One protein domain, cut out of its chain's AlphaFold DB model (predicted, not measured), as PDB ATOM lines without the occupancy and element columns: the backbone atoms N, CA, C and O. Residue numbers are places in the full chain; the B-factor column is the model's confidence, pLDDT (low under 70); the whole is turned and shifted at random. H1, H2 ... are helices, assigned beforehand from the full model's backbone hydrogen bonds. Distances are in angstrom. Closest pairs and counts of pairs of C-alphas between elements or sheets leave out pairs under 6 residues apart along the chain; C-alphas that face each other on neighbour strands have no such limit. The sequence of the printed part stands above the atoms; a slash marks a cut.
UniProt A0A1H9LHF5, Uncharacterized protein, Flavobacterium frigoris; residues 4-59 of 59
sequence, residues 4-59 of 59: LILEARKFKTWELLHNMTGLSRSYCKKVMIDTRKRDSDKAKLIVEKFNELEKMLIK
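AT A GLANCE: This is residues 4 to 59 of the 59 residues of an uncharacterized protein of Flavobacterium frigoris (UniProt A0A1H9LHF5). One long helix, H3, crosses two short helices, H1 and H2, which stand nearly at right angles to each other. The printed part has 56 residues, with three named helices in the order H1, H2, H3 and no named strand; the class is all helix. It is compact, with a radius of gyration of the C-alphas of 10.2 A and spans of 27 by 20 by 18 A.

IN THESE COORDINATES: H3, residues 41 to 57, is 24.3 A long and ends at C-alpha 57 (240.806, -4.886, 96.633). H1, residues 13 to 21, begins at C-alpha 13 (237.376, -14.137, 94.469) and is 12.0 A long. H2, residues 25 to 33, is 12.2 A long.

HOW THE PARTS SIT: H3 touches H1 with residues 45 to 50 alone, at a steep tilt of 57 degrees, opposite ways; the closest C-alphas, of Thr 21 and Ile 46, are 6.6 A apart. H3 touches H2 with residues 43 to 47 alone, about perpendicular at 83 degrees; the closest C-alphas are those of Val 31 and Ala 43, 6.0 A. H1 and H2 touch, only just about perpendicular at 72 degrees, closest at the C-alphas of Trp 14 and Arg 25, 5.1 A. In H1, H2 and H3 every O i to N i+4 pair is within hydrogen-bond range.

THE WHOLE: The C-alphas farthest apart, of Ser 40 and Lys 59, are 28.3 A apart. The printed part has no cut and no long link between helices. Residues 35 to 38 and 59 have pLDDT under 70.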
ATOM      1  N   LEU A   4     233.150  -8.129  97.374       83.69
ATOM      2  CA  LEU A   4     233.910  -9.263  96.832       83.69
ATOM      3  C   LEU A   4     233.057 -10.515  96.604       83.69
ATOM      4  O   LEU A   4     233.398 -11.328  95.748       83.69
ATOM      5  N   ILE A   5     231.971 -10.691  97.363       85.69
ATOM      6  CA  ILE A   5     231.016 -11.792  97.164       85.69
ATOM      7  C   ILE A   5     230.031 -11.425  96.051       85.69
ATOM      8  O   ILE A   5     229.757 -12.255  95.186       85.69
ATOM      9  N   LEU A   6     229.535 -10.183  96.046       84.25
ATOM     10  CA  LEU A   6     228.587  -9.689  95.040       84.25
ATOM     11  C   LEU A   6     229.207  -9.652  93.634       84.25
ATOM     12  O   LEU A   6     228.592 -10.099  92.672       84.25
ATOM     13  N   GLU A   7     230.458  -9.202  93.520       86.25
ATOM     14  CA  GLU A   7     231.211  -9.119  92.264       86.25
ATOM     15  C   GLU A   7     232.248 -10.256  92.133       86.25
ATOM     16  O   GLU A   7     233.262 -10.115  91.445       86.25
ATOM     17  N   ALA A   8     232.004 -11.419  92.754       84.75
ATOM     18  CA  ALA A   8     232.996 -12.499  92.863       84.75
ATOM     19  C   ALA A   8     233.561 -13.005  91.525       84.75
ATOM     20  O   ALA A   8     234.684 -13.508  91.475       84.75
ATOM     21  N   ARG A   9     232.800 -12.877  90.430       84.06
ATOM     22  CA  ARG A   9     233.264 -13.227  89.077       84.06
ATOM     23  C   ARG A   9     234.263 -12.206  88.530       84.06
ATOM     24  O   ARG A   9     235.249 -12.603  87.921       84.06
ATOM     25  N   LYS A  10     234.020 -10.916  88.769       86.81
ATOM     26  CA  LYS A  10     234.880  -9.812  88.324       86.81
ATOM     27  C   LYS A  10     236.206  -9.811  89.082       86.81
ATOM     28  O   LYS A  10     237.256  -9.700  88.465       86.81
ATOM     29  N   PHE A  11     236.154 -10.017  90.398       84.94
ATOM     30  CA  PHE A  11     237.344 -10.084  91.254       84.94
ATOM     31  C   PHE A  11     238.003 -11.468  91.295       84.94
ATOM     32  O   PHE A  11     239.015 -11.639  91.967       84.94
ATOM     33  N   LYS A  12     237.435 -12.471  90.607       90.50
ATOM     34  CA  LYS A  12     237.895 -13.870  90.650       90.50
ATOM     35  C   LYS A  12     238.087 -14.390  92.086       90.50
ATOM     36  O   LYS A  12     238.956 -15.217  92.352       90.50
ATOM     37  N   THR A  13     237.239 -13.946  93.014       89.75
ATOM     38  CA  THR A  13     237.376 -14.137  94.469       89.75
ATOM     39  C   THR A  13     237.621 -15.593  94.861       89.75
ATOM     40  O   THR A  13     238.481 -15.889  95.683       89.75
ATOM     41  N   TRP A  14     236.894 -16.531  94.247       92.25
ATOM     42  CA  TRP A  14     237.020 -17.958  94.564       92.25
ATOM     43  C   TRP A  14     238.314 -18.583  94.045       92.25
ATOM     44  O   TRP A  14     238.816 -19.522  94.653       92.25
ATOM     45  N   GLU A  15     238.837 -18.085  92.927       92.44
ATOM     46  CA  GLU A  15     240.117 -18.523  92.369       92.44
ATOM     47  C   GLU A  15     241.281 -17.990  93.207       92.44
ATOM     48  O   GLU A  15     242.177 -18.755  93.549       92.44
ATOM     49  N   LEU A  16     241.210 -16.730  93.643       91.81
ATOM     50  CA  LEU A  16     242.188 -16.154  94.568       91.81
ATOM     51  C   LEU A  16     242.195 -16.890  95.911       91.81
ATOM     52  O   LEU A  16     243.250 -17.320  96.367       91.81
ATOM     53  N   LEU A  17     241.022 -17.131  96.503       91.31
ATOM     54  CA  LEU A  17     240.924 -17.910  97.737       91.31
ATOM     55  C   LEU A  17     241.452 -19.334  97.576       91.31
ATOM     56  O   LEU A  17     242.111 -19.839  98.481       91.31
ATOM     57  N   HIS A  18     241.184 -19.986  96.445       93.12
ATOM     58  CA  HIS A  18     241.745 -21.304  96.156       93.12
ATOM     59  C   HIS A  18     243.275 -21.268  96.147       93.12
ATOM     60  O   HIS A  18     243.899 -22.084  96.819       93.12
ATOM     61  N   ASN A  19     243.869 -20.287  95.469       92.75
ATOM     62  CA  ASN A  19     245.322 -20.147  95.389       92.75
ATOM     63  C   ASN A  19     245.952 -19.816  96.752       92.75
ATOM     64  O   ASN A  19     247.028 -20.311  97.060       92.75
ATOM     65  N   MET A  20     245.279 -19.013  97.583       90.25
ATOM     66  CA  MET A  20     245.789 -18.618  98.903       90.25
ATOM     67  C   MET A  20     245.634 -19.700  99.975       90.25
ATOM     68  O   MET A  20     246.420 -19.744 100.915       90.25
ATOM     69  N   THR A  21     244.602 -20.540  99.878       89.31
ATOM     70  CA  THR A  21     244.270 -21.523 100.927       89.31
ATOM     71  C   THR A  21     244.582 -22.966 100.531       89.31
ATOM     72  O   THR A  21     244.563 -23.846 101.387       89.31
ATOM     73  N   GLY A  22     244.807 -23.242  99.242       91.94
ATOM     74  CA  GLY A  22     244.916 -24.598  98.694       91.94
ATOM     75  C   GLY A  22     243.591 -25.374  98.675       91.94
ATOM     76  O   GLY A  22     243.556 -26.538  98.282       91.94
ATOM     77  N   LEU A  23     242.481 -24.757  99.094       92.06
ATOM     78  CA  LEU A  23     241.171 -25.402  99.205       92.06
ATOM     79  C   LEU A  23     240.348 -25.215  97.935       92.06
ATOM     80  O   LEU A  23     240.529 -24.259  97.188       92.06
ATOM     81  N   SER A  24     239.407 -26.120  97.668       92.50
ATOM     82  CA  SER A  24     238.616 -26.051  96.437       92.50
ATOM     83  C   SER A  24     237.749 -24.787  96.375       92.50
ATOM     84  O   SER A  24     237.148 -24.358  97.361       92.50
ATOM     85  N   ARG A  25     237.608 -24.219  95.170       92.12
ATOM     86  CA  ARG A  25     236.787 -23.018  94.909       92.12
ATOM     87  C   ARG A  25     235.355 -23.166  95.433       92.12
ATOM     88  O   ARG A  25     234.779 -22.228  95.980       92.12
ATOM     89  N   SER A  26     234.780 -24.359  95.270       90.75
ATOM     90  CA  SER A  26     233.432 -24.691  95.735       90.75
ATOM     91  C   SER A  26     233.332 -24.711  97.261       90.75
ATOM     92  O   SER A  26     232.311 -24.281  97.798       90.75
ATOM     93  N   TYR A  27     234.378 -25.155  97.963       90.06
ATOM     94  CA  TYR A  27     234.446 -25.106  99.420       90.06
ATOM     95  C   TYR A  27     234.613 -23.669  99.927       90.06
ATOM     96  O   TYR A  27     233.833 -23.249 100.778       90.06
ATOM     97  N   CYS A  28     235.509 -22.878  99.325       90.25
ATOM     98  CA  CYS A  28     235.672 -21.453  99.635       90.25
ATOM     99  C   CYS A  28     234.359 -20.672  99.472       90.25
ATOM    100  O   CYS A  28     233.946 -19.935 100.369       90.25
ATOM    101  N   LYS A  29     233.647 -20.903  98.360       90.75
ATOM    102  CA  LYS A  29     232.323 -20.317  98.112       90.75
ATOM    103  C   LYS A  29     231.314 -20.718  99.185       90.75
ATOM    104  O   LYS A  29     230.602 -19.859  99.697       90.75
ATOM    105  N   LYS A  30     231.248 -22.009  99.529       90.06
ATOM    106  CA  LYS A  30     230.340 -22.504 100.571       90.06
ATOM    107  C   LYS A  30     230.644 -21.850 101.915       90.06
ATOM    108  O   LYS A  30     229.721 -21.345 102.517       90.06
ATOM    109  N   VAL A  31     231.899 -21.780 102.351       89.50
ATOM    110  CA  VAL A  31     232.264 -21.171 103.646       89.50
ATOM    111  C   VAL A  31     231.900 -19.681 103.729       89.50
ATOM    112  O   VAL A  31     231.434 -19.204 104.767       89.50
ATOM    113  N   MET A  32     232.092 -18.932 102.640       88.06
ATOM    114  CA  MET A  32     231.797 -17.496 102.639       88.06
ATOM    115  C   MET A  32     230.300 -17.188 102.541       88.06
ATOM    116  O   MET A  32     229.851 -16.217 103.153       88.06
ATOM    117  N   ILE A  33     229.532 -18.007 101.812       86.75
ATOM    118  CA  ILE A  33     228.084 -17.821 101.614       86.75
ATOM    119  C   ILE A  33     227.257 -18.482 102.727       86.75
ATOM    120  O   ILE A  33     226.244 -17.928 103.143       86.75
ATOM    121  N   ASP A  34     227.676 -19.648 103.215       82.12
ATOM    122  CA  ASP A  34     226.986 -20.437 104.237       82.12
ATOM    123  C   ASP A  34     227.637 -20.209 105.606       82.12
ATOM    124  O   ASP A  34     228.754 -20.653 105.892       82.12
ATOM    125  N   THR A  35     226.923 -19.497 106.473       64.50
ATOM    126  CA  THR A  35     227.385 -19.127 107.814       64.50
ATOM    127  C   THR A  35     227.527 -20.322 108.754       64.50
ATOM    128  O   THR A  35     228.304 -20.233 109.703       64.50
ATOM    129  N   ARG A  36     226.870 -21.462 108.482       62.19
ATOM    130  CA  ARG A  36     226.913 -22.644 109.366       62.19
ATOM    131  C   ARG A  36     228.233 -23.416 109.320       62.19
ATOM    132  O   ARG A  36     228.447 -24.283 110.156       62.19
ATOM    133  N   LYS A  37     229.120 -23.144 108.354       64.94
ATOM    134  CA  LYS A  37     230.349 -23.935 108.127       64.94
ATOM    135  C   LYS A  37     231.643 -23.265 108.590       64.94
ATOM    136  O   LYS A  37     232.718 -23.751 108.250       64.94
ATOM    137  N   ARG A  38     231.559 -22.174 109.358       68.12
ATOM    138  CA  ARG A  38     232.724 -21.358 109.750       68.12
ATOM    139  C   ARG A  38     233.524 -21.874 110.952       68.12
ATOM    140  O   ARG A  38     234.585 -21.326 111.218       68.12
ATOM    141  N   ASP A  39     233.074 -22.929 111.629       73.31
ATOM    142  CA  ASP A  39     233.736 -23.404 112.855       73.31
ATOM    143  C   ASP A  39     235.017 -24.215 112.631       73.31
ATOM    144  O   ASP A  39     235.888 -24.244 113.498       73.31
ATOM    145  N   SER A  40     235.173 -24.850 111.467       84.56
ATOM    146  CA  SER A  40     236.395 -25.614 111.178       84.56
ATOM    147  C   SER A  40     237.605 -24.700 110.957       84.56
ATOM    148  O   SER A  40     237.467 -23.632 110.358       84.56
ATOM    149  N   ASP A  41     238.805 -25.150 111.327       87.56
ATOM    150  CA  ASP A  41     240.046 -24.371 111.149       87.56
ATOM    151  C   ASP A  41     240.289 -23.973 109.687       87.56
ATOM    152  O   ASP A  41     240.681 -22.848 109.387       87.56
ATOM    153  N   LYS A  42     239.939 -24.859 108.747       87.50
ATOM    154  CA  LYS A  42     239.981 -24.571 107.304       87.50
ATOM    155  C   LYS A  42     239.024 -23.448 106.906       87.50
ATOM    156  O   LYS A  42     239.338 -22.651 106.026       87.50
ATOM    157  N   ALA A  43     237.853 -23.384 107.531       88.94
ATOM    158  CA  ALA A  43     236.885 -22.334 107.261       88.94
ATOM    159  C   ALA A  43     237.309 -20.992 107.870       88.94
ATOM    160  O   ALA A  43     237.163 -19.965 107.208       88.94
ATOM    161  N   LYS A  44     237.903 -21.001 109.071       90.31
ATOM    162  CA  LYS A  44     238.526 -19.812 109.674       90.31
ATOM    163  C   LYS A  44     239.626 -19.250 108.773       90.31
ATOM    164  O   LYS A  44     239.598 -18.059 108.475       90.31
ATOM    165  N   LEU A  45     240.489 -20.115 108.233       91.56
ATOM    166  CA  LEU A  45     241.525 -19.729 107.271       91.56
ATOM    167  C   LEU A  45     240.938 -19.065 106.012       91.56
ATOM    168  O   LEU A  45     241.442 -18.040 105.561       91.56
ATOM    169  N   ILE A  46     239.853 -19.608 105.447       91.19
ATOM    170  CA  ILE A  46     239.180 -18.996 104.286       91.19
ATOM    171  C   ILE A  46     238.653 -17.601 104.624       91.19
ATOM    172  O   ILE A  46     238.801 -16.689 103.814       91.19
ATOM    173  N   VAL A  47     238.041 -17.430 105.798       90.44
ATOM    174  CA  VAL A  47     237.500 -16.135 106.237       90.44
ATOM    175  C   VAL A  47     238.623 -15.118 106.443       90.44
ATOM    176  O   VAL A  47     238.503 -13.980 105.997       90.44
ATOM    177  N   GLU A  48     239.729 -15.526 107.056       92.25
ATOM    178  CA  GLU A  48     240.905 -14.675 107.248       92.25
ATOM    179  C   GLU A  48     241.477 -14.202 105.907       92.25
ATOM    180  O   GLU A  48     241.614 -12.998 105.678       92.25
ATOM    181  N   LYS A  49     241.705 -15.130 104.968       92.00
ATOM    182  CA  LYS A  49     242.211 -14.791 103.629       92.00
ATOM    183  C   LYS A  49     241.220 -13.983 102.802       92.00
ATOM    184  O   LYS A  49     241.626 -13.118 102.031       92.00
ATOM    185  N   PHE A  50     239.923 -14.202 102.987       90.88
ATOM    186  CA  PHE A  50     238.903 -13.365 102.366       90.88
ATOM    187  C   PHE A  50     238.965 -11.922 102.885       90.88
ATOM    188  O   PHE A  50     238.902 -10.990 102.088       90.88
ATOM    189  N   ASN A  51     239.138 -11.728 104.194       89.81
ATOM    190  CA  ASN A  51     239.262 -10.395 104.786       89.81
ATOM    191  C   ASN A  51     240.552  -9.684 104.340       89.81
ATOM    192  O   ASN A  51     240.542  -8.472 104.131       89.81
ATOM    193  N   GLU A  52     241.659 -10.416 104.168       90.06
ATOM    194  CA  GLU A  52     242.883  -9.877 103.555       90.06
ATOM    195  C   GLU A  52     242.618  -9.389 102.122       90.06
ATOM    196  O   GLU A  52     242.958  -8.253 101.787       90.06
ATOM    197  N   LEU A  53     241.950 -10.206 101.298       88.56
ATOM    198  CA  LEU A  53     241.564  -9.834  99.933       88.56
ATOM    199  C   LEU A  53     240.658  -8.599  99.906       88.56
ATOM    200  O   LEU A  53     240.826  -7.734  99.048       88.56
ATOM    201  N   GLU A  54     239.715  -8.497 100.842       86.81
ATOM    202  CA  GLU A  54     238.806  -7.352 100.945       86.81
ATOM    203  C   GLU A  54     239.557  -6.054 101.216       86.81
ATOM    204  O   GLU A  54     239.337  -5.067 100.514       86.81
ATOM    205  N   LYS A  55     240.525  -6.080 102.136       86.19
ATOM    206  CA  LYS A  55     241.389  -4.925 102.422       86.19
ATOM    207  C   LYS A  55     242.272  -4.528 101.239       86.19
ATOM    208  O   LYS A  55     242.553  -3.345 101.068       86.19
ATOM    209  N   MET A  56     242.730  -5.491 100.438       82.31
ATOM    210  CA  MET A  56     243.580  -5.213  99.273       82.31
ATOM    211  C   MET A  56     242.790  -4.653  98.085       82.31
ATOM    212  O   MET A  56     243.301  -3.804  97.358       82.31
ATOM    213  N   LEU A  57     241.564  -5.139  97.863       76.38
ATOM    214  CA  LEU A  57     240.806  -4.886  96.633       76.38
ATOM    215  C   LEU A  57     239.696  -3.836  96.778       76.38
ATOM    216  O   LEU A  57     239.279  -3.269  95.770       76.38
ATOM    217  N   ILE A  58     239.191  -3.591  97.991       71.12
ATOM    218  CA  ILE A  58     238.042  -2.704  98.252       71.12
ATOM    219  C   ILE A  58     238.429  -1.627  99.277       71.12
ATOM    220  O   ILE A  58     237.720  -1.395 100.246       71.12
ATOM    221  N   LYS A  59     239.589  -0.998  99.081       56.47
ATOM    222  CA  LYS A  59     240.065   0.101  99.928       56.47
ATOM    223  C   LYS A  59     239.031   1.221 100.082       56.47
ATOM    224  O   LYS A  59     238.394   1.569  99.061       56.47
TER     225      LYS A  59